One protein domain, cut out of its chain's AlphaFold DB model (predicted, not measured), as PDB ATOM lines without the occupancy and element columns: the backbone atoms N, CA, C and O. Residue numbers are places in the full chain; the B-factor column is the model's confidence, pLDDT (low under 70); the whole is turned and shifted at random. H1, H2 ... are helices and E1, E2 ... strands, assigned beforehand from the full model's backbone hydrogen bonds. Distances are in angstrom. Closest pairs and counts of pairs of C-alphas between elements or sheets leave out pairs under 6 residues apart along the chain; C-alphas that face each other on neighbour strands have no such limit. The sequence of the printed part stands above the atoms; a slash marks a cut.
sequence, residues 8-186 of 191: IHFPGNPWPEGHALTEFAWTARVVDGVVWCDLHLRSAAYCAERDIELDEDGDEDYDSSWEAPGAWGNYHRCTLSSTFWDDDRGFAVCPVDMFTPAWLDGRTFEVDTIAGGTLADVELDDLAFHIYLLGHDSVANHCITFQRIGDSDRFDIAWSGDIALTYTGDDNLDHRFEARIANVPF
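This is residues 8 to 186 of the 191 residues of an uncharacterized protein of Pseudoxanthomonas mexicana (UniProt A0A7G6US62). Two twisted sheets stand face to face as a sandwich, their strands crossed at 72 degrees: one is built on the long hairpin E1 and E2 with the short strands E3, E4 and E6, the other is E5, E7, E8 and E9. The short helix H1 and the long loop of residues 44 to 68 lie toward one end of the longest axis, the small helix H2 toward the other. The printed part has 179 residues, with E1 E2 H1 E3 E4 H2 E5 E6 E7 E8 E9 along it; the first sheet is branched, the second runs E5 E7 E8 E9, and the neighbour pairs in both are antiparallel. The class is mostly strand, though under half of the residues are in named elements. The whole is compact, with a radius of gyration of the C-alphas of 17.2 A, yet elongated, spanning 60 by 37 by 26 A.

E1, residues 19 to 31, begins at C-alpha 19 (-44.207, -33.163, -7.546), bends by 63 degrees at residue 22 and is 33.6 A long. E2, residues 34 to 43, is 30.0 A long. H1 is residues 69 to 75, E3 79 to 81, E4 91 to 95, H2 101 to 104, E5 107 to 111 and E6 130 to 132. E7, residues 138 to 148, is 29.5 A long; E8, residues 154 to 164, is 32.1 A long. E9, residues 175 to 185, is 29.6 A long and ends at C-alpha 185 (-46.858, -18.363, -23.263).

E1 lies on one side of E2, with N 27 and O 38 at 3.0 A. On the other side, in staggered pairing, are E4, with N 35 and O 94 at 2.8 A, and E3, with N 41 and O 80 at 2.8 A. E6 is the other neighbour of E3, with N 81 and O 130 at 3.0 A. In the second sheet, N 109 of E5 and O 144 of E7 are 2.8 A apart. E7, E8 and E9 form a meander, each strand the antiparallel neighbour of the one before, with N 145 and O 158 at 2.8 A and N 159 and O 179 at 2.9 A. Between the sheets, the closest C-alphas of E6 and E7 are those of Ile 131 and Ser 138, 5.9 A apart. H2 is on the second sheet, at a height over the sheet of 8.2 A, only just over E7, on which 3 of its 4 C-alphas fall. H1 is not on either sheet. In H1, 2 of 3 O i to N i+4 pairs are within hydrogen-bond range; H2 is too short for such a pair, and its one O i to N i+3 pair is within range.

The C-alphas of Glu 56 and Asp 97, the two farthest apart, are 60.5 A from each other. The printed part has no cut. The links E2 to H1 and E5 to E6 are long, with 25 and 18 residues. The mean pLDDT of the printed part is 94.9; residues 56 to 58 and residue 60 are under 70.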
ATOM      1  N   ILE A   8     -42.046 -29.425  -9.504       98.50
ATOM      2  CA  ILE A   8     -41.320 -28.791  -8.405       98.50
ATOM      3  C   ILE A   8     -40.690 -29.858  -7.506       98.50
ATOM      4  O   ILE A   8     -41.348 -30.806  -7.083       98.50
ATOM      5  N   HIS A   9     -39.413 -29.693  -7.209       98.38
ATOM      6  CA  HIS A   9     -38.615 -30.546  -6.345       98.38
ATOM      7  C   HIS A   9     -38.284 -29.808  -5.056       98.38
ATOM      8  O   HIS A   9     -38.066 -28.598  -5.063       98.38
ATOM      9  N   PHE A  10     -38.193 -30.569  -3.969       98.19
ATOM     10  CA  PHE A  10     -37.763 -30.092  -2.660       98.19
ATOM     11  C   PHE A  10     -36.632 -31.007  -2.182       98.19
ATOM     12  O   PHE A  10     -36.905 -32.072  -1.624       98.19
ATOM     13  N   PRO A  11     -35.363 -30.680  -2.478       97.69
ATOM     14  CA  PRO A  11     -34.239 -31.529  -2.110       97.69
ATOM     15  C   PRO A  11     -34.241 -31.884  -0.618       97.69
ATOM     16  O   PRO A  11     -34.455 -31.033   0.242       97.69
ATOM     17  N   GLY A  12     -34.004 -33.161  -0.317       95.19
ATOM     18  CA  GLY A  12     -34.026 -33.682   1.053       95.19
ATOM     19  C   GLY A  12     -35.412 -34.078   1.570       95.19
ATOM     20  O   GLY A  12     -35.478 -34.701   2.622       95.19
ATOM     21  N   ASN A  13     -36.496 -33.794   0.838       96.00
ATOM     22  CA  ASN A  13     -37.816 -34.290   1.218       96.00
ATOM     23  C   ASN A  13     -37.996 -35.793   0.876       96.00
ATOM     24  O   ASN A  13     -37.161 -36.389   0.181       96.00
ATOM     25  N   PRO A  14     -39.115 -36.419   1.286       96.06
ATOM     26  CA  PRO A  14     -39.361 -37.845   1.041       96.06
ATOM     27  C   PRO A  14     -39.595 -38.252  -0.426       96.06
ATOM     28  O   PRO A  14     -39.607 -39.450  -0.732       96.06
ATOM     29  N   TRP A  15     -39.795 -37.292  -1.335       96.38
ATOM     30  CA  TRP A  15     -40.079 -37.506  -2.759       96.38
ATOM     31  C   TRP A  15     -38.986 -36.894  -3.644       96.38
ATOM     32  O   TRP A  15     -39.189 -35.825  -4.229       96.38
ATOM     33  N   PRO A  16     -37.831 -37.571  -3.813       95.44
ATOM     34  CA  PRO A  16     -36.753 -37.078  -4.674       95.44
ATOM     35  C   PRO A  16     -37.187 -36.876  -6.137       95.44
ATOM     36  O   PRO A  16     -36.592 -36.078  -6.859       95.44
ATOM     37  N   GLU A  17     -38.227 -37.579  -6.588       95.00
ATOM     38  CA  GLU A  17     -38.851 -37.421  -7.906       95.00
ATOM     39  C   GLU A  17     -39.601 -36.095  -8.112       95.00
ATOM     40  O   GLU A  17     -39.989 -35.789  -9.243       95.00
ATOM     41  N   GLY A  18     -39.784 -35.308  -7.050       96.69
ATOM     42  CA  GLY A  18     -40.546 -34.068  -7.077       96.69
ATOM     43  C   GLY A  18     -42.031 -34.288  -7.343       96.69
ATOM     44  O   GLY A  18     -42.522 -35.406  -7.485       96.69
ATOM     45  N   HIS A  19     -42.755 -33.183  -7.448       97.75
ATOM     46  CA  HIS A  19     -44.207 -33.163  -7.546       97.75
ATOM     47  C   HIS A  19     -44.633 -32.505  -8.848       97.75
ATOM     48  O   HIS A  19     -44.188 -31.399  -9.165       97.75
ATOM     49  N   ALA A  20     -45.515 -33.168  -9.596       97.81
ATOM     50  CA  ALA A  20     -46.109 -32.603 -10.803       97.81
ATOM     51  C   ALA A  20     -46.817 -31.277 -10.502       97.81
ATOM     52  O   ALA A  20     -47.474 -31.137  -9.470       97.81
ATOM     53  N   LEU A  21     -46.719 -30.309 -11.407       98.38
ATOM     54  CA  LEU A  21     -47.501 -29.083 -11.334       98.38
ATOM     55  C   LEU A  21     -48.911 -29.337 -11.872       98.38
ATOM     56  O   LEU A  21     -49.101 -29.948 -12.921       98.38
ATOM     57  N   THR A  22     -49.912 -28.860 -11.138       98.12
ATOM     58  CA  THR A  22     -51.322 -28.889 -11.568       98.12
ATOM     59  C   THR A  22     -51.781 -27.540 -12.091       98.12
ATOM     60  O   THR A  22     -52.662 -27.478 -12.947       98.12
ATOM     61  N   GLU A  23     -51.164 -26.462 -11.608       98.00
ATOM     62  CA  GLU A  23     -51.442 -25.097 -12.029       98.00
ATOM     63  C   GLU A  23     -50.120 -24.341 -12.158       98.00
ATOM     64  O   GLU A  23     -49.227 -24.474 -11.317       98.00
ATOM     65  N   PHE A  24     -50.018 -23.539 -13.214       98.44
ATOM     66  CA  PHE A  24     -48.989 -22.524 -13.367       98.44
ATOM     67  C   PHE A  24     -49.593 -21.308 -14.066       98.44
ATOM     68  O   PHE A  24     -50.279 -21.450 -15.083       98.44
ATOM     69  N   ALA A  25     -49.325 -20.117 -13.542       97.50
ATOM     70  CA  ALA A  25     -49.670 -18.867 -14.198       97.50
ATOM     71  C   ALA A  25     -48.475 -17.918 -14.175       97.50
ATOM     72  O   ALA A  25     -47.829 -17.734 -13.146       97.50
ATOM     73  N   TRP A  26     -48.226 -17.303 -15.327       98.00
ATOM     74  CA  TRP A  26     -47.312 -16.186 -15.477       98.00
ATOM     75  C   TRP A  26     -48.102 -15.012 -16.038       98.00
ATOM     76  O   TRP A  26     -48.608 -15.069 -17.161       98.00
ATOM     77  N   THR A  27     -48.234 -13.963 -15.235       96.81
ATOM     78  CA  THR A  27     -48.897 -12.719 -15.627       96.81
ATOM     79  C   THR A  27     -47.929 -11.552 -15.530       96.81
ATOM     80  O   THR A  27     -46.864 -11.649 -14.921       96.81
ATOM     81  N   ALA A  28     -48.279 -10.450 -16.185       96.62
ATOM     82  CA  ALA A  28     -47.502  -9.228 -16.136       96.62
ATOM     83  C   ALA A  28     -48.426  -8.018 -16.008       96.62
ATOM     84  O   ALA A  28     -49.511  -7.986 -16.593       96.62
ATOM     85  N   ARG A  29     -47.975  -7.010 -15.267       95.69
ATOM     86  CA  ARG A  29     -48.687  -5.746 -15.041       95.69
ATOM     87  C   ARG A  29     -47.725  -4.569 -15.142       95.69
ATOM     88  O   ARG A  29     -46.516  -4.733 -15.007       95.69
ATOM     89  N   VAL A  30     -48.260  -3.372 -15.371       96.12
ATOM     90  CA  VAL A  30     -47.462  -2.140 -15.436       96.12
ATOM     91  C   VAL A  30     -47.690  -1.317 -14.178       96.12
ATOM     92  O   VAL A  30     -48.829  -0.984 -13.860       96.12
ATOM     93  N   VAL A  31     -46.606  -0.953 -13.499       94.94
ATOM     94  CA  VAL A  31     -46.607  -0.017 -12.369       94.94
ATOM     95  C   VAL A  31     -45.553   1.042 -12.638       94.94
ATOM     96  O   VAL A  31     -44.390   0.720 -12.864       94.94
ATOM     97  N   ASP A  32     -45.981   2.303 -12.694       95.12
ATOM     98  CA  ASP A  32     -45.116   3.468 -12.920       95.12
ATOM     99  C   ASP A  32     -44.166   3.335 -14.130       95.12
ATOM    100  O   ASP A  32     -43.012   3.759 -14.107       95.12
ATOM    101  N   GLY A  33     -44.660   2.737 -15.222       95.88
ATOM    102  CA  GLY A  33     -43.900   2.540 -16.465       95.88
ATOM    103  C   GLY A  33     -42.927   1.355 -16.447       95.88
ATOM    104  O   GLY A  33     -42.212   1.141 -17.428       95.88
ATOM    105  N   VAL A  34     -42.925   0.568 -15.372       97.50
ATOM    106  CA  VAL A  34     -42.149  -0.665 -15.218       97.50
ATOM    107  C   VAL A  34     -43.084  -1.864 -15.321       97.50
ATOM    108  O   VAL A  34     -44.160  -1.882 -14.724       97.50
ATOM    109  N   VAL A  35     -42.674  -2.871 -16.082       98.00
ATOM    110  CA  VAL A  35     -43.319  -4.179 -16.110       98.00
ATOM    111  C   VAL A  35     -42.906  -4.962 -14.880       98.00
ATOM    112  O   VAL A  35     -41.717  -5.127 -14.605       98.00
ATOM    113  N   TRP A  36     -43.907  -5.460 -14.177       97.88
ATOM    114  CA  TRP A  36     -43.776  -6.426 -13.104       97.88
ATOM    115  C   TRP A  36     -44.331  -7.759 -13.574       97.88
ATOM    116  O   TRP A  36     -45.358  -7.787 -14.256       97.88
ATOM    117  N   CYS A  37     -43.649  -8.838 -13.214       97.69
ATOM    118  CA  CYS A  37     -44.114 -10.193 -13.443       97.69
ATOM    119  C   CYS A  37     -44.632 -10.798 -12.144       97.69
ATOM    120  O   CYS A  37     -44.065 -10.592 -11.072       97.69
ATOM    121  N   ASP A  38     -45.666 -11.607 -12.297       97.62
ATOM    122  CA  ASP A  38     -46.295 -12.379 -11.244       97.62
ATOM    123  C   ASP A  38     -46.260 -13.848 -11.643       97.62
ATOM    124  O   ASP A  38     -46.584 -14.191 -12.787       97.62
ATOM    125  N   LEU A  39     -45.855 -14.706 -10.708       98.00
ATOM    126  CA  LEU A  39     -45.840 -16.151 -10.902       98.00
ATOM    127  C   LEU A  39     -46.704 -16.826  -9.842       98.00
ATOM    128  O   LEU A  39     -46.743 -16.438  -8.673       98.00
ATOM    129  N   HIS A  40     -47.383 -17.876 -10.272       98.00
ATOM    130  CA  HIS A  40     -48.145 -18.770  -9.423       98.00
ATOM    131  C   HIS A  40     -47.859 -20.200  -9.851       98.00
ATOM    132  O   HIS A  40     -47.903 -20.501 -11.045       98.00
ATOM    133  N   LEU A  41     -47.629 -21.085  -8.887       98.31
ATOM    134  CA  LEU A  41     -47.661 -22.519  -9.107       98.31
ATOM    135  C   LEU A  41     -48.393 -23.244  -7.983       98.31
ATOM    136  O   LEU A  41     -48.413 -22.809  -6.828       98.31
ATOM    137  N   ARG A  42     -48.945 -24.402  -8.339       98.69
ATOM    138  CA  ARG A  42     -49.504 -25.369  -7.399       98.69
ATOM    139  C   ARG A  42     -49.067 -26.772  -7.782       98.69
ATOM    140  O   ARG A  42     -49.270 -27.199  -8.922       98.69
ATOM    141  N   SER A  43     -48.522 -27.512  -6.824       98.69
ATOM    142  CA  SER A  43     -48.208 -28.923  -7.038       98.69
ATOM    143  C   SER A  43     -49.464 -29.795  -6.964       98.69
ATOM    144  O   SER A  43     -50.481 -29.431  -6.369       98.69
ATOM    145  N   ALA A  44     -49.384 -30.990  -7.533       98.31
ATOM    146  CA  ALA A  44     -50.266 -32.092  -7.193       98.31
ATOM    147  C   ALA A  44     -50.156 -32.424  -5.696       98.31
ATOM    148  O   ALA A  44     -49.267 -31.928  -4.992       98.31
ATOM    149  N   ALA A  45     -51.066 -33.272  -5.214       97.88
ATOM    150  CA  ALA A  45     -50.927 -33.822  -3.875       97.88
ATOM    151  C   ALA A  45     -49.595 -34.577  -3.752       97.88
ATOM    152  O   ALA A  45     -49.220 -35.285  -4.686       97.88
ATOM    153  N   TYR A  46     -48.904 -34.459  -2.619       96.81
ATOM    154  CA  TYR A  46     -47.572 -35.053  -2.461       96.81
ATOM    155  C   TYR A  46     -47.569 -36.579  -2.642       96.81
ATOM    156  O   TYR A  46     -46.639 -37.140  -3.207       96.81
ATOM    157  N   CYS A  47     -48.658 -37.247  -2.253       94.06
ATOM    158  CA  CYS A  47     -48.853 -38.686  -2.427       94.06
ATOM    159  C   CYS A  47     -49.507 -39.088  -3.767       94.06
ATOM    160  O   CYS A  47     -49.892 -40.241  -3.939       94.06
ATOM    161  N   ALA A  48     -49.677 -38.164  -4.726       95.38
ATOM    162  CA  ALA A  48     -50.448 -38.426  -5.947       95.38
ATOM    163  C   ALA A  48     -49.837 -39.512  -6.846       95.38
ATOM    164  O   ALA A  48     -50.570 -40.248  -7.507       95.38
ATOM    165  N   GLU A  49     -48.506 -39.594  -6.899       93.81
ATOM    166  CA  GLU A  49     -47.783 -40.530  -7.771       93.81
ATOM    167  C   GLU A  49     -47.140 -41.683  -6.997       93.81
ATOM    168  O   GLU A  49     -47.022 -42.792  -7.522       93.81
ATOM    169  N   ARG A  50     -46.758 -41.433  -5.740       93.81
ATOM    170  CA  ARG A  50     -46.224 -42.435  -4.824       93.81
ATOM    171  C   ARG A  50     -46.706 -42.160  -3.410       93.81
ATOM    172  O   ARG A  50     -46.413 -41.107  -2.847       93.81
ATOM    173  N   ASP A  51     -47.386 -43.145  -2.845       90.44
ATOM    174  CA  ASP A  51     -47.733 -43.161  -1.430       90.44
ATOM    175  C   ASP A  51     -46.548 -43.674  -0.597       90.44
ATOM    176  O   ASP A  51     -45.763 -44.506  -1.069       90.44
ATOM    177  N   ILE A  52     -46.407 -43.165   0.624       90.69
ATOM    178  CA  ILE A  52     -45.408 -43.628   1.592       90.69
ATOM    179  C   ILE A  52     -46.182 -44.146   2.795       90.69
ATOM    180  O   ILE A  52     -46.804 -43.371   3.517       90.69
ATOM    181  N   GLU A  53     -46.166 -45.465   2.984       83.19
ATOM    182  CA  GLU A  53     -46.789 -46.090   4.146       83.19
ATOM    183  C   GLU A  53     -46.038 -45.663   5.412       83.19
ATOM    184  O   GLU A  53     -44.833 -45.887   5.530       83.19
ATOM    185  N   LEU A  54     -46.767 -45.043   6.336       80.62
ATOM    186  CA  LEU A  54     -46.292 -44.717   7.675       80.62
ATOM    187  C   LEU A  54     -46.586 -45.906   8.594       80.62
ATOM    188  O   LEU A  54     -47.671 -46.494   8.513       80.62
ATOM    189  N   ASP A  55     -45.636 -46.276   9.447       75.25
ATOM    190  CA  ASP A  55     -45.884 -47.247  10.512       75.25
ATOM    191  C   ASP A  55     -46.585 -46.585  11.718       75.25
ATOM    192  O   ASP A  55     -47.054 -45.449  11.634       75.25
ATOM    193  N   GLU A  56     -46.761 -47.323  12.821       65.44
ATOM    194  CA  GLU A  56     -47.461 -46.809  14.012       65.44
ATOM    195  C   GLU A  56     -46.724 -45.634  14.682       65.44
ATOM    196  O   GLU A  56     -47.387 -44.814  15.318       65.44
ATOM    197  N   ASP A  57     -45.402 -45.535  14.492       65.69
ATOM    198  CA  ASP A  57     -44.540 -44.478  15.038       65.69
ATOM    199  C   ASP A  57     -44.326 -43.332  14.017       65.69
ATOM    200  O   ASP A  57     -43.982 -42.213  14.389       65.69
ATOM    201  N   GLY A  58     -44.645 -43.569  12.740       64.00
ATOM    202  CA  GLY A  58     -45.003 -42.605  11.698       64.00
ATOM    203  C   GLY A  58     -43.951 -41.546  11.379       64.00
ATOM    204  O   GLY A  58     -43.213 -41.673  10.407       64.00
ATOM    205  N   ASP A  59     -43.938 -40.474  12.175       72.00
ATOM    206  CA  ASP A  59     -43.046 -39.322  12.021       72.00
ATOM    207  C   ASP A  59     -42.029 -39.192  13.186       72.00
ATOM    208  O   ASP A  59     -41.174 -38.309  13.147       72.00
ATOM    209  N   GLU A  60     -42.089 -40.046  14.220       69.81
ATOM    210  CA  GLU A  60     -41.228 -39.962  15.420       69.81
ATOM    211  C   GLU A  60     -39.743 -40.271  15.144       69.81
ATOM    212  O   GLU A  60     -38.875 -39.866  15.919       69.81
ATOM    213  N   ASP A  61     -39.445 -40.935  14.025       79.56
ATOM    214  CA  ASP A  61     -38.088 -41.328  13.620       79.56
ATOM    215  C   ASP A  61     -37.325 -40.242  12.832       79.56
ATOM    216  O   ASP A  61     -36.162 -40.446  12.467       79.56
ATOM    217  N   TYR A  62     -37.948 -39.091  12.553       84.44
ATOM    218  CA  TYR A  62     -37.352 -38.021  11.750       84.44
ATOM    219  C   TYR A  62     -36.895 -36.833  12.605       84.44
ATOM    220  O   TYR A  62     -37.589 -36.386  13.516       84.44
ATOM    221  N   ASP A  63     -35.728 -36.276  12.265       84.69
ATOM    222  CA  ASP A  63     -35.135 -35.139  12.983       84.69
ATOM    223  C   ASP A  63     -35.901 -33.815  12.757       84.69
ATOM    224  O   ASP A  63     -35.804 -32.896  13.573       84.69
ATOM    225  N   SER A  64     -36.657 -33.703  11.658       88.50
ATOM    226  CA  SER A  64     -37.465 -32.533  11.302       88.50
ATOM    227  C   SER A  64     -38.694 -32.923  10.470       88.50
ATOM    228  O   SER A  64     -38.766 -33.987   9.852       88.50
ATOM    229  N   SER A  65     -39.684 -32.025  10.430       91.62
ATOM    230  CA  SER A  65     -40.856 -32.143   9.555       91.62
ATOM    231  C   SER A  65     -40.494 -32.162   8.064       91.62
ATOM    232  O   SER A  65     -41.300 -32.615   7.254       91.62
ATOM    233  N   TRP A  66     -39.303 -31.685   7.686       96.00
ATOM    234  CA  TRP A  66     -38.851 -31.696   6.295       96.00
ATOM    235  C   TRP A  66     -38.645 -33.117   5.758       96.00
ATOM    236  O   TRP A  66     -39.038 -33.409   4.629       96.00
ATOM    237  N   GLU A  67     -38.080 -34.013   6.562       94.38
ATOM    238  CA  GLU A  67     -37.830 -35.407   6.190       94.38
ATOM    239  C   GLU A  67     -39.026 -36.331   6.474       94.38
ATOM    240  O   GLU A  67     -39.047 -37.453   5.972       94.38
ATOM    241  N   ALA A  68     -40.018 -35.872   7.244       93.25
ATOM    242  CA  ALA A  68     -41.137 -36.675   7.738       93.25
ATOM    243  C   ALA A  68     -42.315 -36.745   6.736       93.25
ATOM    244  O   ALA A  68     -43.011 -35.745   6.538       93.25
ATOM    245  N   PRO A  69     -42.612 -37.892   6.090       93.56
ATOM    246  CA  PRO A  69     -43.666 -37.977   5.076       93.56
ATOM    247  C   PRO A  69     -45.071 -37.654   5.596       93.56
ATOM    248  O   PRO A  69     -45.880 -37.110   4.836       93.56
ATOM    249  N   GLY A  70     -45.368 -37.947   6.867       91.81
ATOM    250  CA  GLY A  70     -46.655 -37.629   7.479       91.81
ATOM    251  C   GLY A  70     -46.890 -36.128   7.590       91.81
ATOM    252  O   GLY A  70     -47.982 -35.656   7.255       91.81
ATOM    253  N   ALA A  71     -45.853 -35.355   7.928       92.44
ATOM    254  CA  ALA A  71     -45.909 -33.898   7.934       92.44
ATOM    255  C   ALA A  71     -46.334 -33.357   6.563       92.44
ATOM    256  O   ALA A  71     -47.334 -32.650   6.468       92.44
ATOM    257  N   TRP A  72     -45.660 -33.763   5.484       95.56
ATOM    258  CA  TRP A  72     -46.027 -33.365   4.119       95.56
ATOM    259  C   TRP A  72     -47.460 -33.783   3.774       95.56
ATOM    260  O   TRP A  72     -48.259 -32.964   3.311       95.56
ATOM    261  N   GLY A  73     -47.820 -35.042   4.042       92.25
ATOM    262  CA  GLY A  73     -49.155 -35.579   3.778       92.25
ATOM    263  C   GLY A  73     -50.284 -34.758   4.413       92.25
ATOM    264  O   GLY A  73     -51.321 -34.551   3.771       92.25
ATOM    265  N   ASN A  74     -50.060 -34.223   5.618       93.25
ATOM    266  CA  ASN A  74     -51.017 -33.379   6.342       93.25
ATOM    267  C   ASN A  74     -51.284 -32.028   5.660       93.25
ATOM    268  O   ASN A  74     -52.406 -31.529   5.735       93.25
ATOM    269  N   TYR A  75     -50.295 -31.452   4.973       95.56
ATOM    270  CA  TYR A  75     -50.440 -30.182   4.243       95.56
ATOM    271  C   TYR A  75     -50.812 -30.368   2.769       95.56
ATOM    272  O   TYR A  75     -51.180 -29.419   2.074       95.56
ATOM    273  N   HIS A  76     -50.823 -31.618   2.311       95.94
ATOM    274  CA  HIS A  76     -51.366 -32.096   1.045       95.94
ATOM    275  C   HIS A  76     -50.611 -31.673  -0.216       95.94
ATOM    276  O   HIS A  76     -50.379 -32.536  -1.057       95.94
ATOM    277  N   ARG A  77     -50.302 -30.386  -0.416       97.88
ATOM    278  CA  ARG A  77     -49.673 -29.858  -1.641       97.88
ATOM    279  C   ARG A  77     -49.028 -28.493  -1.425       97.88
ATOM    280  O   ARG A  77     -49.482 -27.715  -0.591       97.88
ATOM    281  N   CYS A  78     -48.086 -28.156  -2.302       98.69
ATOM    282  CA  CYS A  78     -47.480 -26.835  -2.357       98.69
ATOM    283  C   CYS A  78     -48.365 -25.841  -3.124       98.69
ATOM    284  O   CYS A  78     -48.887 -26.160  -4.198       98.69
ATOM    285  N   THR A  79     -48.481 -24.616  -2.611       98.69
ATOM    286  CA  THR A  79     -48.845 -23.422  -3.390       98.69
ATOM    287  C   THR A  79     -47.752 -22.378  -3.201       98.69
ATOM    288  O   THR A  79     -47.441 -22.043  -2.067       98.69
ATOM    289  N   LEU A  80     -47.185 -21.856  -4.285       98.62
ATOM    290  CA  LEU A  80     -46.157 -20.810  -4.267       98.62
ATOM    291  C   LEU A  80     -46.600 -19.696  -5.214       98.62
ATOM    292  O   LEU A  80     -46.876 -19.959  -6.387       98.62
ATOM    293  N   SER A  81     -46.745 -18.469  -4.714       98.06
ATOM    294  CA  SER A  81     -47.426 -17.427  -5.483       98.06
ATOM    295  C   SER A  81     -47.131 -16.006  -5.021       98.06
ATOM    296  O   SER A  81     -46.979 -15.768  -3.829       98.06
ATOM    297  N   SER A  82     -47.145 -15.066  -5.973       96.94
ATOM    298  CA  SER A  82     -47.166 -13.621  -5.706       96.94
ATOM    299  C   SER A  82     -48.574 -13.005  -5.672       96.94
ATOM    300  O   SER A  82     -48.717 -11.823  -5.377       96.94
ATOM    301  N   THR A  83     -49.614 -13.784  -5.999       94.00
ATOM    302  CA  THR A  83     -50.987 -13.283  -6.220       94.00
ATOM    303  C   THR A  83     -52.064 -14.062  -5.469       94.00
ATOM    304  O   THR A  83     -53.199 -13.608  -5.384       94.00
ATOM    305  N   PHE A  84     -51.757 -15.242  -4.917       94.44
ATOM    306  CA  PHE A  84     -52.777 -16.110  -4.314       94.44
ATOM    307  C   PHE A  84     -53.367 -15.568  -3.001       94.44
ATOM    308  O   PHE A  84     -54.515 -15.880  -2.690       94.44
ATOM    309  N   TRP A  85     -52.603 -14.775  -2.245       92.69
ATOM    310  CA  TRP A  85     -53.020 -14.205  -0.955       92.69
ATOM    311  C   TRP A  85     -53.322 -12.695  -1.022       92.69
ATOM    312  O   TRP A  85     -53.303 -12.028   0.001       92.69
ATOM    313  N   ASP A  86     -53.679 -12.187  -2.210       76.00
ATOM    314  CA  ASP A  86     -54.141 -10.807  -2.459       76.00
ATOM    315  C   ASP A  86     -53.108  -9.679  -2.214       76.00
ATOM    316  O   ASP A  86     -53.488  -8.518  -2.047       76.00
ATOM    317  N   ASP A  87     -51.805  -9.979  -2.269       72.44
ATOM    318  CA  ASP A  87     -50.748  -8.974  -2.055       72.44
ATOM    319  C   ASP A  87     -50.184  -8.352  -3.352       72.44
ATOM    320  O   ASP A  87     -49.519  -7.314  -3.297       72.44
ATOM    321  N   ASP A  88     -50.454  -8.954  -4.523       76.12
ATOM    322  CA  ASP A  88     -50.000  -8.526  -5.864       76.12
ATOM    323  C   ASP A  88     -48.538  -8.018  -5.894       76.12
ATOM    324  O   ASP A  88     -48.223  -7.026  -6.562       76.12
ATOM    325  N   ARG A  89     -47.619  -8.658  -5.155       85.62
ATOM    326  CA  ARG A  89     -46.255  -8.134  -4.945       85.62
ATOM    327  C   ARG A  89     -45.395  -8.287  -6.191       85.62
ATOM    328  O   ARG A  89     -44.938  -7.283  -6.741       85.62
ATOM    329  N   GLY A  90     -45.250  -9.518  -6.679       93.75
ATOM    330  CA  GLY A  90     -44.504  -9.856  -7.894       93.75
ATOM    331  C   GLY A  90     -43.077  -9.306  -7.879       93.75
ATOM    332  O   GLY A  90     -42.530  -8.957  -6.838       93.75
ATOM    333  N   PHE A  91     -42.456  -9.181  -9.050       97.44
ATOM    334  CA  PHE A  91     -41.118  -8.592  -9.155       97.44
ATOM    335  C   PHE A  91     -40.960  -7.719 -10.396       97.44
ATOM    336  O   PHE A  91     -41.492  -8.013 -11.469       97.44
ATOM    337  N   ALA A  92     -40.207  -6.629 -10.250       97.44
ATOM    338  CA  ALA A  92     -39.903  -5.712 -11.340       97.44
ATOM    339  C   ALA A  92     -38.961  -6.361 -12.366       97.44
ATOM    340  O   ALA A  92     -37.957  -6.978 -12.010       97.44
ATOM    341  N   VAL A  93     -39.261  -6.172 -13.651       97.50
ATOM    342  CA  VAL A  93     -38.535  -6.803 -14.761       97.50
ATOM    343  C   VAL A  93     -37.795  -5.770 -15.601       97.50
ATOM    344  O   VAL A  93     -36.567  -5.790 -15.682       97.50
ATOM    345  N   CYS A  94     -38.529  -4.867 -16.255       97.94
ATOM    346  CA  CYS A  94     -37.953  -3.834 -17.114       97.94
ATOM    347  C   CYS A  94     -38.960  -2.728 -17.449       97.94
ATOM    348  O   CYS A  94     -40.156  -2.893 -17.215       97.94
ATOM    349  N   PRO A  95     -38.511  -1.597 -18.018       98.00
ATOM    350  CA  PRO A  95     -39.406  -0.622 -18.633       98.00
ATOM    351  C   PRO A  95     -40.292  -1.237 -19.729       98.00
ATOM    352  O   PRO A  95     -39.872  -2.147 -20.447       98.00
ATOM    353  N   VAL A  96     -41.513  -0.715 -19.885       97.25
ATOM    354  CA  VAL A  96     -42.529  -1.241 -20.826       97.25
ATOM    355  C   VAL A  96     -42.033  -1.353 -22.270       97.25
ATOM    356  O   VAL A  96     -42.354  -2.322 -22.952       97.25
ATOM    357  N   ASP A  97     -41.233  -0.401 -22.747       96.38
ATOM    358  CA  ASP A  97     -40.714  -0.381 -24.121       96.38
ATOM    359  C   ASP A  97     -39.656  -1.464 -24.400       96.38
ATOM    360  O   ASP A  97     -39.373  -1.773 -25.560       96.38
ATOM    361  N   MET A  98     -39.100  -2.072 -23.350       97.31
ATOM    362  CA  MET A  98     -38.126  -3.159 -23.438       97.31
ATOM    363  C   MET A  98     -38.770  -4.544 -23.311       97.31
ATOM    364  O   MET A  98     -38.129  -5.537 -23.668       97.31
ATOM    365  N   PHE A  99     -40.014  -4.636 -22.830       97.38
ATOM    366  CA  PHE A  99     -40.670  -5.905 -22.514       97.38
ATOM    367  C   PHE A  99     -41.096  -6.662 -23.775       97.38
ATOM    368  O   PHE A  99     -42.222  -6.573 -24.260       97.38
ATOM    369  N   THR A 100     -40.148  -7.415 -24.325       97.19
ATOM    370  CA  THR A 100     -40.318  -8.220 -25.534       97.19
ATOM    371  C   THR A 100     -39.765  -9.628 -25.314       97.19
ATOM    372  O   THR A 100     -38.822  -9.793 -24.532       97.19
ATOM    373  N   PRO A 101     -40.266 -10.641 -26.045       97.75
ATOM    374  CA  PRO A 101     -39.741 -11.998 -25.946       97.75
ATOM    375  C   PRO A 101     -38.230 -12.087 -26.203       97.75
ATOM    376  O   PRO A 101     -37.510 -12.757 -25.470       97.75
ATOM    377  N   ALA A 102     -37.727 -11.365 -27.209       97.31
ATOM    378  CA  ALA A 102     -36.303 -11.347 -27.540       97.31
ATOM    379  C   ALA A 102     -35.447 -10.677 -26.459       97.31
ATOM    380  O   ALA A 102     -34.297 -11.057 -26.262       97.31
ATOM    381  N   TRP A 103     -35.985  -9.669 -25.765       97.38
ATOM    382  CA  TRP A 103     -35.271  -9.059 -24.654       97.38
ATOM    383  C   TRP A 103     -35.184 -10.011 -23.465       97.38
ATOM    384  O   TRP A 103     -34.128 -10.070 -22.847       97.38
ATOM    385  N   LEU A 104     -36.260 -10.736 -23.150       98.00
ATOM    386  CA  LEU A 104     -36.335 -11.609 -21.979       98.00
ATOM    387  C   LEU A 104     -35.538 -12.918 -22.134       98.00
ATOM    388  O   LEU A 104     -35.157 -13.514 -21.131       98.00
ATOM    389  N   ASP A 105     -35.278 -13.348 -23.367       98.38
ATOM    390  CA  ASP A 105     -34.580 -14.599 -23.668       98.38
ATOM    391  C   ASP A 105     -33.216 -14.724 -22.961       98.38
ATOM    392  O   ASP A 105     -32.331 -13.876 -23.103       98.38
ATOM    393  N   GLY A 106     -33.061 -15.796 -22.185       98.12
ATOM    394  CA  GLY A 106     -31.859 -16.138 -21.429       98.12
ATOM    395  C   GLY A 106     -31.636 -15.297 -20.171       98.12
ATOM    396  O   GLY A 106     -30.572 -15.407 -19.559       98.12
ATOM    397  N   ARG A 107     -32.581 -14.431 -19.778       98.62
ATOM    398  CA  ARG A 107     -32.422 -13.584 -18.587       98.62
ATOM    399  C   ARG A 107     -32.785 -14.319 -17.309       98.62
ATOM    400  O   ARG A 107     -33.756 -15.072 -17.263       98.62
ATOM    401  N   THR A 108     -32.042 -13.981 -16.262       98.75
ATOM    402  CA  THR A 108     -32.257 -14.438 -14.892       98.75
ATOM    403  C   THR A 108     -32.541 -13.247 -13.984       98.75
ATOM    404  O   THR A 108     -31.898 -12.204 -14.114       98.75
ATOM    405  N   PHE A 109     -33.493 -13.417 -13.072       98.75
ATOM    406  CA  PHE A 109     -33.868 -12.442 -12.056       98.75
ATOM    407  C   PHE A 109     -33.611 -13.032 -10.676       98.75
ATOM    408  O   PHE A 109     -34.053 -14.146 -10.393       98.75
ATOM    409  N   GLU A 110     -32.902 -12.272  -9.848       98.62
ATOM    410  CA  GLU A 110     -32.756 -12.531  -8.420       98.62
ATOM    411  C   GLU A 110     -33.780 -11.669  -7.677       98.62
ATOM    412  O   GLU A 110     -33.845 -10.457  -7.906       98.62
ATOM    413  N   VAL A 111     -34.615 -12.289  -6.845       98.38
ATOM    414  CA  VAL A 111     -35.709 -11.624  -6.117       98.38
ATOM    415  C   VAL A 111     -35.618 -12.010  -4.642       98.38
ATOM    416  O   VAL A 111     -35.320 -13.162  -4.325       98.38
ATOM    417  N   ASP A 112     -35.844 -11.039  -3.757       97.19
ATOM    418  CA  ASP A 112     -35.759 -11.193  -2.299       97.19
ATOM    419  C   ASP A 112     -34.427 -11.791  -1.820       97.19
ATOM    420  O   ASP A 112     -34.388 -12.788  -1.105       97.19
ATOM    421  N   THR A 113     -33.302 -11.208  -2.246       97.00
ATOM    422  CA  THR A 113     -31.964 -11.676  -1.855       97.00
ATOM    423  C   THR A 113     -31.653 -11.374  -0.383       97.00
ATOM    424  O   THR A 113     -31.457 -10.221   0.005       97.00
ATOM    425  N   ILE A 114     -31.496 -12.426   0.416       96.62
ATOM    426  CA  ILE A 114     -31.178 -12.425   1.845       96.62
ATOM    427  C   ILE A 114     -29.768 -12.988   2.061       96.62
ATOM    428  O   ILE A 114     -29.535 -14.196   2.085       96.62
ATOM    429  N   ALA A 115     -28.793 -12.101   2.270       86.06
ATOM    430  CA  ALA A 115     -27.381 -12.483   2.406       86.06
ATOM    431  C   ALA A 115     -27.039 -13.244   3.708       86.06
ATOM    432  O   ALA A 115     -25.951 -13.808   3.813       86.06
ATOM    433  N   GLY A 116     -27.928 -13.225   4.709       87.88
ATOM    434  CA  GLY A 116     -27.701 -13.812   6.036       87.88
ATOM    435  C   GLY A 116     -28.173 -15.257   6.202       87.88
ATOM    436  O   GLY A 116     -27.884 -15.848   7.237       87.88
ATOM    437  N   GLY A 117     -28.892 -15.814   5.221       94.38
ATOM    438  CA  GLY A 117     -29.466 -17.163   5.312       94.38
ATOM    439  C   GLY A 117     -30.592 -17.308   6.342       94.38
ATOM    440  O   GLY A 117     -30.953 -18.423   6.690       94.38
ATOM    441  N   THR A 118     -31.143 -16.205   6.848       97.12
ATOM    442  CA  THR A 118     -32.224 -16.203   7.840       97.12
ATOM    443  C   THR A 118     -33.155 -15.016   7.620       97.12
ATOM    444  O   THR A 118     -32.710 -13.951   7.181       97.12
ATOM    445  N   LEU A 119     -34.435 -15.207   7.927       96.94
ATOM    446  CA  LEU A 119     -35.507 -14.223   7.802       96.94
ATOM    447  C   LEU A 119     -35.846 -13.508   9.121       96.94
ATOM    448  O   LEU A 119     -36.782 -12.718   9.147       96.94
ATOM    449  N   ALA A 120     -35.082 -13.726  10.195       94.56
ATOM    450  CA  ALA A 120     -35.408 -13.213  11.534       94.56
ATOM    451  C   ALA A 120     -35.609 -11.680  11.617       94.56
ATOM    452  O   ALA A 120     -36.365 -11.201  12.459       94.56
ATOM    453  N   ASP A 121     -34.942 -10.911  10.748       92.31
ATOM    454  CA  ASP A 121     -35.042  -9.443  10.670       92.31
ATOM    455  C   ASP A 121     -35.759  -8.964   9.385       92.31
ATOM    456  O   ASP A 121     -35.581  -7.820   8.953       92.31
ATOM    457  N   VAL A 122     -36.519  -9.844   8.726       94.94
ATOM    458  CA  VAL A 122     -37.222  -9.567   7.465       94.94
ATOM    459  C   VAL A 122     -38.718  -9.413   7.726       94.94
ATOM    460  O   VAL A 122     -39.341 -10.259   8.362       94.94
ATOM    461  N   GLU A 123     -39.316  -8.352   7.188       94.62
ATOM    462  CA  GLU A 123     -40.774  -8.205   7.149       94.62
ATOM    463  C   GLU A 123     -41.342  -9.197   6.120       94.62
ATOM    464  O   GLU A 123     -41.293  -8.957   4.914       94.62
ATOM    465  N   LEU A 124     -41.832 -10.346   6.595       94.25
ATOM    466  CA  LEU A 124     -42.237 -11.471   5.740       94.25
ATOM    467  C   LEU A 124     -43.346 -11.102   4.740       94.25
ATOM    468  O   LEU A 124     -43.343 -11.603   3.619       94.25
ATOM    469  N   ASP A 125     -44.248 -10.193   5.121       91.81
ATOM    470  CA  ASP A 125     -45.362  -9.707   4.287       91.81
ATOM    471  C   ASP A 125     -44.905  -8.813   3.112       91.81
ATOM    472  O   ASP A 125     -45.702  -8.464   2.232       91.81
ATOM    473  N   ASP A 126     -43.632  -8.403   3.094       93.62
ATOM    474  CA  ASP A 126     -43.040  -7.602   2.017       93.62
ATOM    475  C   ASP A 126     -42.280  -8.446   0.977       93.62
ATOM    476  O   ASP A 126     -41.834  -7.899  -0.035       93.62
ATOM    477  N   LEU A 127     -42.159  -9.763   1.185       96.56
ATOM    478  CA  LEU A 127     -41.578 -10.681   0.201       96.56
ATOM    479  C   LEU A 127     -42.432 -10.733  -1.078       96.56
ATOM    480  O   LEU A 127     -43.657 -10.618  -1.048       96.56
ATOM    481  N   ALA A 128     -41.788 -10.917  -2.231       97.25
ATOM    482  CA  ALA A 128     -42.453 -10.960  -3.532       97.25
ATOM    483  C   ALA A 128     -43.353 -12.190  -3.705       97.25
ATOM    484  O   ALA A 128     -44.309 -12.160  -4.489       97.25
ATOM    485  N   PHE A 129     -43.024 -13.278  -3.008       97.94
ATOM    486  CA  PHE A 129     -43.737 -14.545  -3.057       97.94
ATOM    487  C   PHE A 129     -43.999 -15.071  -1.653       97.94
ATOM    488  O   PHE A 129     -43.158 -14.980  -0.763       97.94
ATOM    489  N   HIS A 130     -45.137 -15.736  -1.506       97.62
ATOM    490  CA  HIS A 130     -45.464 -16.508  -0.316       97.62
ATOM    491  C   HIS A 130     -45.646 -17.975  -0.688       97.62
ATOM    492  O   HIS A 130     -45.890 -18.323  -1.853       97.62
ATOM    493  N   ILE A 131     -45.513 -18.852   0.302       98.31
ATOM    494  CA  ILE A 131     -45.604 -20.292   0.106       98.31
ATOM    495  C   ILE A 131     -46.520 -20.920   1.156       98.31
ATOM    496  O   ILE A 131     -46.539 -20.542   2.322       98.31
ATOM    497  N   TYR A 132     -47.294 -21.905   0.718       98.38
ATOM    498  CA  TYR A 132     -47.913 -22.888   1.586       98.38
ATOM    499  C   TYR A 132     -47.301 -24.243   1.258       98.38
ATOM    500  O   TYR A 132     -47.479 -24.719   0.133       98.38
ATOM    501  N   LEU A 133     -46.559 -24.824   2.201       97.75
ATOM    502  CA  LEU A 133     -45.800 -26.060   2.000       97.75
ATOM    503  C   LEU A 133     -46.025 -27.050   3.142       97.75
ATOM    504  O   LEU A 133     -46.740 -28.031   2.955       97.75
ATOM    505  N   LEU A 134     -45.454 -26.769   4.315       96.69
ATOM    506  CA  LEU A 134     -45.685 -27.491   5.567       96.69
ATOM    507  C   LEU A 134     -46.458 -26.611   6.562       96.69
ATOM    508  O   LEU A 134     -46.291 -26.694   7.778       96.69
ATOM    509  N   GLY A 135     -47.310 -25.748   6.009       96.44
ATOM    510  CA  GLY A 135     -47.927 -24.622   6.689       96.44
ATOM    511  C   GLY A 135     -47.721 -23.341   5.888       96.44
ATOM    512  O   GLY A 135     -47.342 -23.388   4.717       96.44
ATOM    513  N   HIS A 136     -48.003 -22.196   6.510       95.94
ATOM    514  CA  HIS A 136     -47.689 -20.875   5.953       95.94
ATOM    515  C   HIS A 136     -46.217 -20.542   6.207       95.94
ATOM    516  O   HIS A 136     -45.900 -19.759   7.098       95.94
ATOM    517  N   ASP A 137     -45.347 -21.211   5.458       97.88
ATOM    518  CA  ASP A 137     -43.898 -21.035   5.513       97.88
ATOM    519  C   ASP A 137     -43.454 -19.798   4.716       97.88
ATOM    520  O   ASP A 137     -44.256 -19.096   4.090       97.88
ATOM    521  N   SER A 138     -42.153 -19.518   4.717       98.12
ATOM    522  CA  SER A 138     -41.584 -18.367   4.015       98.12
ATOM    523  C   SER A 138     -40.549 -18.791   2.985       98.12
ATOM    524  O   SER A 138     -39.897 -19.829   3.108       98.12
ATOM    525  N   VAL A 139     -40.422 -17.985   1.935       98.50
ATOM    526  CA  VAL A 139     -39.587 -18.280   0.774       98.50
ATOM    527  C   VAL A 139     -38.889 -17.009   0.312       98.50
ATOM    528  O   VAL A 139     -39.483 -15.936   0.327       98.50
ATOM    529  N   ALA A 140     -37.618 -17.120  -0.051       98.44
ATOM    530  CA  ALA A 140     -36.800 -15.996  -0.488       98.44
ATOM    531  C   ALA A 140     -35.700 -16.473  -1.451       98.44
ATOM    532  O   ALA A 140     -35.707 -17.622  -1.908       98.44
ATOM    533  N   ASN A 141     -34.735 -15.600  -1.761       98.56
ATOM    534  CA  ASN A 141     -33.576 -15.914  -2.606       98.56
ATOM    535  C   ASN A 141     -33.965 -16.513  -3.962       98.56
ATOM    536  O   ASN A 141     -33.320 -17.434  -4.473       98.56
ATOM    537  N   HIS A 142     -35.045 -16.012  -4.553       98.75
ATOM    538  CA  HIS A 142     -35.547 -16.574  -5.788       98.75
ATOM    539  C   HIS A 142     -34.573 -16.310  -6.931       98.75
ATOM    540  O   HIS A 142     -34.090 -15.197  -7.109       98.75
ATOM    541  N   CYS A 143     -34.357 -17.328  -7.755       98.81
ATOM    542  CA  CYS A 143     -33.636 -17.242  -9.013       98.81
ATOM    543  C   CYS A 143     -34.548 -17.762 -10.126       98.81
ATOM    544  O   CYS A 143     -34.884 -18.950 -10.162       98.81
ATOM    545  N   ILE A 144     -34.982 -16.854 -11.006       98.81
ATOM    546  CA  ILE A 144     -35.970 -17.117 -12.060       98.81
ATOM    547  C   ILE A 144     -35.321 -16.867 -13.416       98.81
ATOM    548  O   ILE A 144     -35.006 -15.728 -13.749       98.81
ATOM    549  N   THR A 145     -35.133 -17.920 -14.207       98.81
ATOM    550  CA  THR A 145     -34.557 -17.851 -15.556       98.81
ATOM    551  C   THR A 145     -35.615 -18.116 -16.613       98.81
ATOM    552  O   THR A 145     -36.318 -19.124 -16.544       98.81
ATOM    553  N   PHE A 146     -35.680 -17.248 -17.622       98.69
ATOM    554  CA  PHE A 146     -36.576 -17.370 -18.768       98.69
ATOM    555  C   PHE A 146     -35.778 -17.736 -20.018       98.69
ATOM    556  O   PHE A 146     -34.916 -16.975 -20.450       98.69
ATOM    557  N   GLN A 147     -36.087 -18.873 -20.636       98.50
ATOM    558  CA  GLN A 147     -35.456 -19.326 -21.873       98.50
ATOM    559  C   GLN A 147     -36.488 -19.384 -22.994       98.50
ATOM    560  O   GLN A 147     -37.448 -20.150 -22.922       98.50
ATOM    561  N   ARG A 148     -36.311 -18.586 -24.048       98.31
ATOM    562  CA  ARG A 148     -37.239 -18.578 -25.182       98.31
ATOM    563  C   ARG A 148     -37.085 -19.864 -25.994       98.31
ATOM    564  O   ARG A 148     -35.970 -20.328 -26.243       98.31
ATOM    565  N   ILE A 149     -38.205 -20.428 -26.444       97.94
ATOM    566  CA  ILE A 149     -38.221 -21.617 -27.303       97.94
ATOM    567  C   ILE A 149     -38.082 -21.167 -28.760       97.94
ATOM    568  O   ILE A 149     -39.067 -20.822 -29.425       97.94
ATOM    569  N   GLY A 150     -36.844 -21.152 -29.255       94.94
ATOM    570  CA  GLY A 150     -36.519 -20.634 -30.585       94.94
ATOM    571  C   GLY A 150     -37.000 -19.189 -30.757       94.94
ATOM    572  O   GLY A 150     -36.856 -18.369 -29.857       94.94
ATOM    573  N   ASP A 151     -37.636 -18.891 -31.890       92.69
ATOM    574  CA  ASP A 151     -38.180 -17.556 -32.188       92.69
ATOM    575  C   ASP A 151     -39.670 -17.399 -31.815       92.69
ATOM    576  O   ASP A 151     -40.345 -16.498 -32.316       92.69
ATOM    577  N   SER A 152     -40.212 -18.283 -30.968       96.06
ATOM    578  CA  SER A 152     -41.631 -18.276 -30.580       96.06
ATOM    579  C   SER A 152     -41.925 -17.372 -29.380       96.06
ATOM    580  O   SER A 152     -41.022 -16.957 -28.665       96.06
ATOM    581  N   ASP A 153     -43.196 -17.113 -29.085       96.69
ATOM    582  CA  ASP A 153     -43.601 -16.399 -27.862       96.69
ATOM    583  C   ASP A 153     -43.879 -17.376 -26.710       96.69
ATOM    584  O   ASP A 153     -44.844 -17.234 -25.957       96.69
ATOM    585  N   ARG A 154     -43.055 -18.425 -26.621       98.31
ATOM    586  CA  ARG A 154     -43.112 -19.476 -25.602       98.31
ATOM    587  C   ARG A 154     -41.774 -19.568 -24.881       98.31
ATOM    588  O   ARG A 154     -40.726 -19.399 -25.506       98.31
ATOM    589  N   PHE A 155     -41.827 -19.866 -23.590       98.62
ATOM    590  CA  PHE A 155     -40.672 -19.923 -22.707       98.62
ATOM    591  C   PHE A 155     -40.654 -21.210 -21.895       98.62
ATOM    592  O   PHE A 155     -41.690 -21.655 -21.405       98.62
ATOM    593  N   ASP A 156     -39.456 -21.747 -21.708       98.44
ATOM    594  CA  ASP A 156     -39.157 -22.625 -20.589       98.44
ATOM    595  C   ASP A 156     -38.668 -21.752 -19.426       98.44
ATOM    596  O   ASP A 156     -37.850 -20.844 -19.611       98.44
ATOM    597  N   ILE A 157     -39.191 -21.999 -18.231       98.69
ATOM    598  CA  ILE A 157     -38.900 -21.235 -17.019       98.69
ATOM    599  C   ILE A 157     -38.262 -22.176 -16.004       98.69
ATOM    600  O   ILE A 157     -38.822 -23.220 -15.669       98.69
ATOM    601  N   ALA A 158     -37.090 -21.794 -15.502       98.69
ATOM    602  CA  ALA A 158     -36.475 -22.425 -14.342       98.69
ATOM    603  C   ALA A 158     -36.608 -21.482 -13.146       98.69
ATOM    604  O   ALA A 158     -36.201 -20.324 -13.232       98.69
ATOM    605  N   TRP A 159     -37.170 -21.970 -12.045       98.81
ATOM    606  CA  TRP A 159     -37.404 -21.183 -10.840       98.81
ATOM    607  C   TRP A 159     -36.909 -21.947  -9.622       98.81
ATOM    608  O   TRP A 159     -37.332 -23.068  -9.376       98.81
ATOM    609  N   SER A 160     -36.011 -21.345  -8.859       98.88
ATOM    610  CA  SER A 160     -35.569 -21.881  -7.572       98.88
ATOM    611  C   SER A 160     -35.602 -20.799  -6.508       98.88
ATOM    612  O   SER A 160     -35.721 -19.620  -6.841       98.88
ATOM    613  N   GLY A 161     -35.490 -21.199  -5.251       98.69
ATOM    614  CA  GLY A 161     -35.370 -20.309  -4.105       98.69
ATOM    615  C   GLY A 161     -35.213 -21.115  -2.826       98.69
ATOM    616  O   GLY A 161     -35.325 -22.347  -2.847       98.69
ATOM    617  N   ASP A 162     -34.955 -20.413  -1.735       98.75
ATOM    618  CA  ASP A 162     -34.710 -21.011  -0.430       98.75
ATOM    619  C   ASP A 162     -35.948 -20.845   0.461       98.75
ATOM    620  O   ASP A 162     -36.718 -19.896   0.305       98.75
ATOM    621  N   ILE A 163     -36.166 -21.798   1.363       98.69
ATOM    622  CA  ILE A 163     -37.363 -21.923   2.196       98.69
ATOM    623  C   ILE A 163     -36.945 -21.960   3.663       98.69
ATOM    624  O   ILE A 163     -36.003 -22.667   4.024       98.69
ATOM    625  N   ALA A 164     -37.697 -21.238   4.487       98.31
ATOM    626  CA  ALA A 164     -37.646 -21.302   5.940       98.31
ATOM    627  C   ALA A 164     -38.979 -21.839   6.472       98.31
ATOM    628  O   ALA A 164     -40.043 -21.405   6.016       98.31
ATOM    629  N   LEU A 165     -38.931 -22.770   7.432       97.38
ATOM    630  CA  LEU A 165     -40.119 -23.364   8.061       97.38
ATOM    631  C   LEU A 165     -40.691 -22.437   9.145       97.38
ATOM    632  O   LEU A 165     -40.833 -22.794  10.317       97.38
ATOM    633  N   THR A 166     -41.014 -21.207   8.753       97.19
ATOM    634  CA  THR A 166     -41.465 -20.151   9.670       97.19
ATOM    635  C   THR A 166     -42.789 -20.496  10.342       97.19
ATOM    636  O   THR A 166     -43.049 -20.033  11.455       97.19
ATOM    637  N   TYR A 167     -43.601 -21.380   9.751       95.12
ATOM    638  CA  TYR A 167     -44.832 -21.854  10.380       95.12
ATOM    639  C   TYR A 167     -44.574 -22.595  11.702       95.12
ATOM    640  O   TYR A 167     -45.375 -22.497  12.637       95.12
ATOM    641  N   THR A 168     -43.449 -23.306  11.812       93.25
ATOM    642  CA  THR A 168     -43.013 -23.976  13.049       93.25
ATOM    643  C   THR A 168     -42.032 -23.132  13.870       93.25
ATOM    644  O   THR A 168     -41.607 -23.564  14.943       93.25
ATOM    645  N   GLY A 169     -41.746 -21.906  13.423       95.00
ATOM    646  CA  GLY A 169     -40.893 -20.935  14.105       95.00
ATOM    647  C   GLY A 169     -39.409 -21.017  13.744       95.00
ATOM    648  O   GLY A 169     -38.597 -20.533  14.531       95.00
ATOM    649  N   ASP A 170     -39.051 -21.633  12.612       96.50
ATOM    650  CA  ASP A 170     -37.679 -21.610  12.094       96.50
ATOM    651  C   ASP A 170     -37.529 -20.590  10.961       96.50
ATOM    652  O   ASP A 170     -38.092 -20.744   9.877       96.50
ATOM    653  N   ASP A 171     -36.742 -19.548  11.219       97.38
ATOM    654  CA  ASP A 171     -36.490 -18.464  10.271       97.38
ATOM    655  C   ASP A 171     -35.289 -18.743   9.350       97.38
ATOM    656  O   ASP A 171     -34.963 -17.909   8.502       97.38
ATOM    657  N   ASN A 172     -34.581 -19.866   9.510       98.06
ATOM    658  CA  ASN A 172     -33.414 -20.179   8.682       98.06
ATOM    659  C   ASN A 172     -33.832 -20.678   7.296       98.06
ATOM    660  O   ASN A 172     -34.679 -21.555   7.156       98.06
ATOM    661  N   LEU A 173     -33.174 -20.158   6.262       97.94
ATOM    662  CA  LEU A 173     -33.348 -20.560   4.866       97.94
ATOM    663  C   LEU A 173     -32.547 -21.843   4.569       97.94
ATOM    664  O   LEU A 173     -31.673 -21.859   3.703       97.94
ATOM    665  N   ASP A 174     -32.817 -22.905   5.327       97.19
ATOM    666  CA  ASP A 174     -32.068 -24.171   5.282       97.19
ATOM    667  C   ASP A 174     -32.578 -25.137   4.198       97.19
ATOM    668  O   ASP A 174     -31.913 -26.120   3.854       97.19
ATOM    669  N   HIS A 175     -33.746 -24.850   3.626       98.19
ATOM    670  CA  HIS A 175     -34.380 -25.679   2.611       98.19
ATOM    671  C   HIS A 175     -34.433 -24.976   1.257       98.19
ATOM    672  O   HIS A 175     -34.211 -23.775   1.142       98.19
ATOM    673  N   ARG A 176     -34.736 -25.732   0.198       98.19
ATOM    674  CA  ARG A 176     -34.746 -25.224  -1.178       98.19
ATOM    675  C   ARG A 176     -35.886 -25.830  -1.976       98.19
ATOM    676  O   ARG A 176     -36.272 -26.976  -1.742       98.19
ATOM    677  N   PHE A 177     -36.373 -25.089  -2.966       98.75
ATOM    678  CA  PHE A 177     -37.176 -25.649  -4.046       98.75
ATOM    679  C   PHE A 177     -36.538 -25.409  -5.411       98.75
ATOM    680  O   PHE A 177     -35.807 -24.439  -5.626       98.75
ATOM    681  N   GLU A 178     -36.862 -26.288  -6.354       98.69
ATOM    682  CA  GLU A 178     -36.451 -26.184  -7.750       98.69
ATOM    683  C   GLU A 178     -37.611 -26.593  -8.651       98.69
ATOM    684  O   GLU A 178     -38.105 -27.712  -8.571       98.69
ATOM    685  N   ALA A 179     -38.060 -25.691  -9.512       98.56
ATOM    686  CA  ALA A 179     -39.147 -25.916 -10.443       98.56
ATOM    687  C   ALA A 179     -38.697 -25.685 -11.884       98.56
ATOM    688  O   ALA A 179     -37.962 -24.740 -12.193       98.56
ATOM    689  N   ARG A 180     -39.187 -26.537 -12.783       97.81
ATOM    690  CA  ARG A 180     -39.060 -26.366 -14.231       97.81
ATOM    691  C   ARG A 180     -40.440 -26.377 -14.843       97.81
ATOM    692  O   ARG A 180     -41.195 -27.316 -14.621       97.81
ATOM    693  N   ILE A 181     -40.749 -25.359 -15.630       98.31
ATOM    694  CA  ILE A 181     -42.036 -25.209 -16.301       98.31
ATOM    695  C   ILE A 181     -41.762 -25.015 -17.782       98.31
ATOM    696  O   ILE A 181     -40.979 -24.140 -18.147       98.31
ATOM    697  N   ALA A 182     -42.370 -25.833 -18.631       97.69
ATOM    698  CA  ALA A 182     -42.098 -25.803 -20.060       97.69
ATOM    699  C   ALA A 182     -43.198 -25.093 -20.852       97.69
ATOM    700  O   ALA A 182     -44.373 -25.088 -20.482       97.69
ATOM    701  N   ASN A 183     -42.827 -24.559 -22.018       97.50
ATOM    702  CA  ASN A 183     -43.779 -24.127 -23.049       97.50
ATOM    703  C   ASN A 183     -44.836 -23.093 -22.581       97.50
ATOM    704  O   ASN A 183     -45.987 -23.061 -23.050       97.50
ATOM    705  N   VAL A 184     -44.433 -22.196 -21.686       98.12
ATOM    706  CA  VAL A 184     -45.281 -21.150 -21.112       98.12
ATOM    707  C   VAL A 184     -45.443 -19.999 -22.109       98.12
ATOM    708  O   VAL A 184     -44.444 -19.518 -22.643       98.12
ATOM    709  N   PRO A 185     -46.669 -19.530 -22.406       98.06
ATOM    710  CA  PRO A 185     -46.858 -18.363 -23.263       98.06
ATOM    711  C   PRO A 185     -46.311 -17.087 -22.608       98.06
ATOM    712  O   PRO A 185     -46.514 -16.861 -21.418       98.06
ATOM    713  N   PHE A 186     -45.672 -16.234 -23.406       98.12
ATOM    714  CA  PHE A 186     -45.293 -14.883 -22.992       98.12
ATOM    715  C   PHE A 186     -46.544 -14.082 -22.577       98.12
ATOM    716  O   PHE A 186     -47.539 -14.100 -23.314       98.12
TER     717      PHE A 186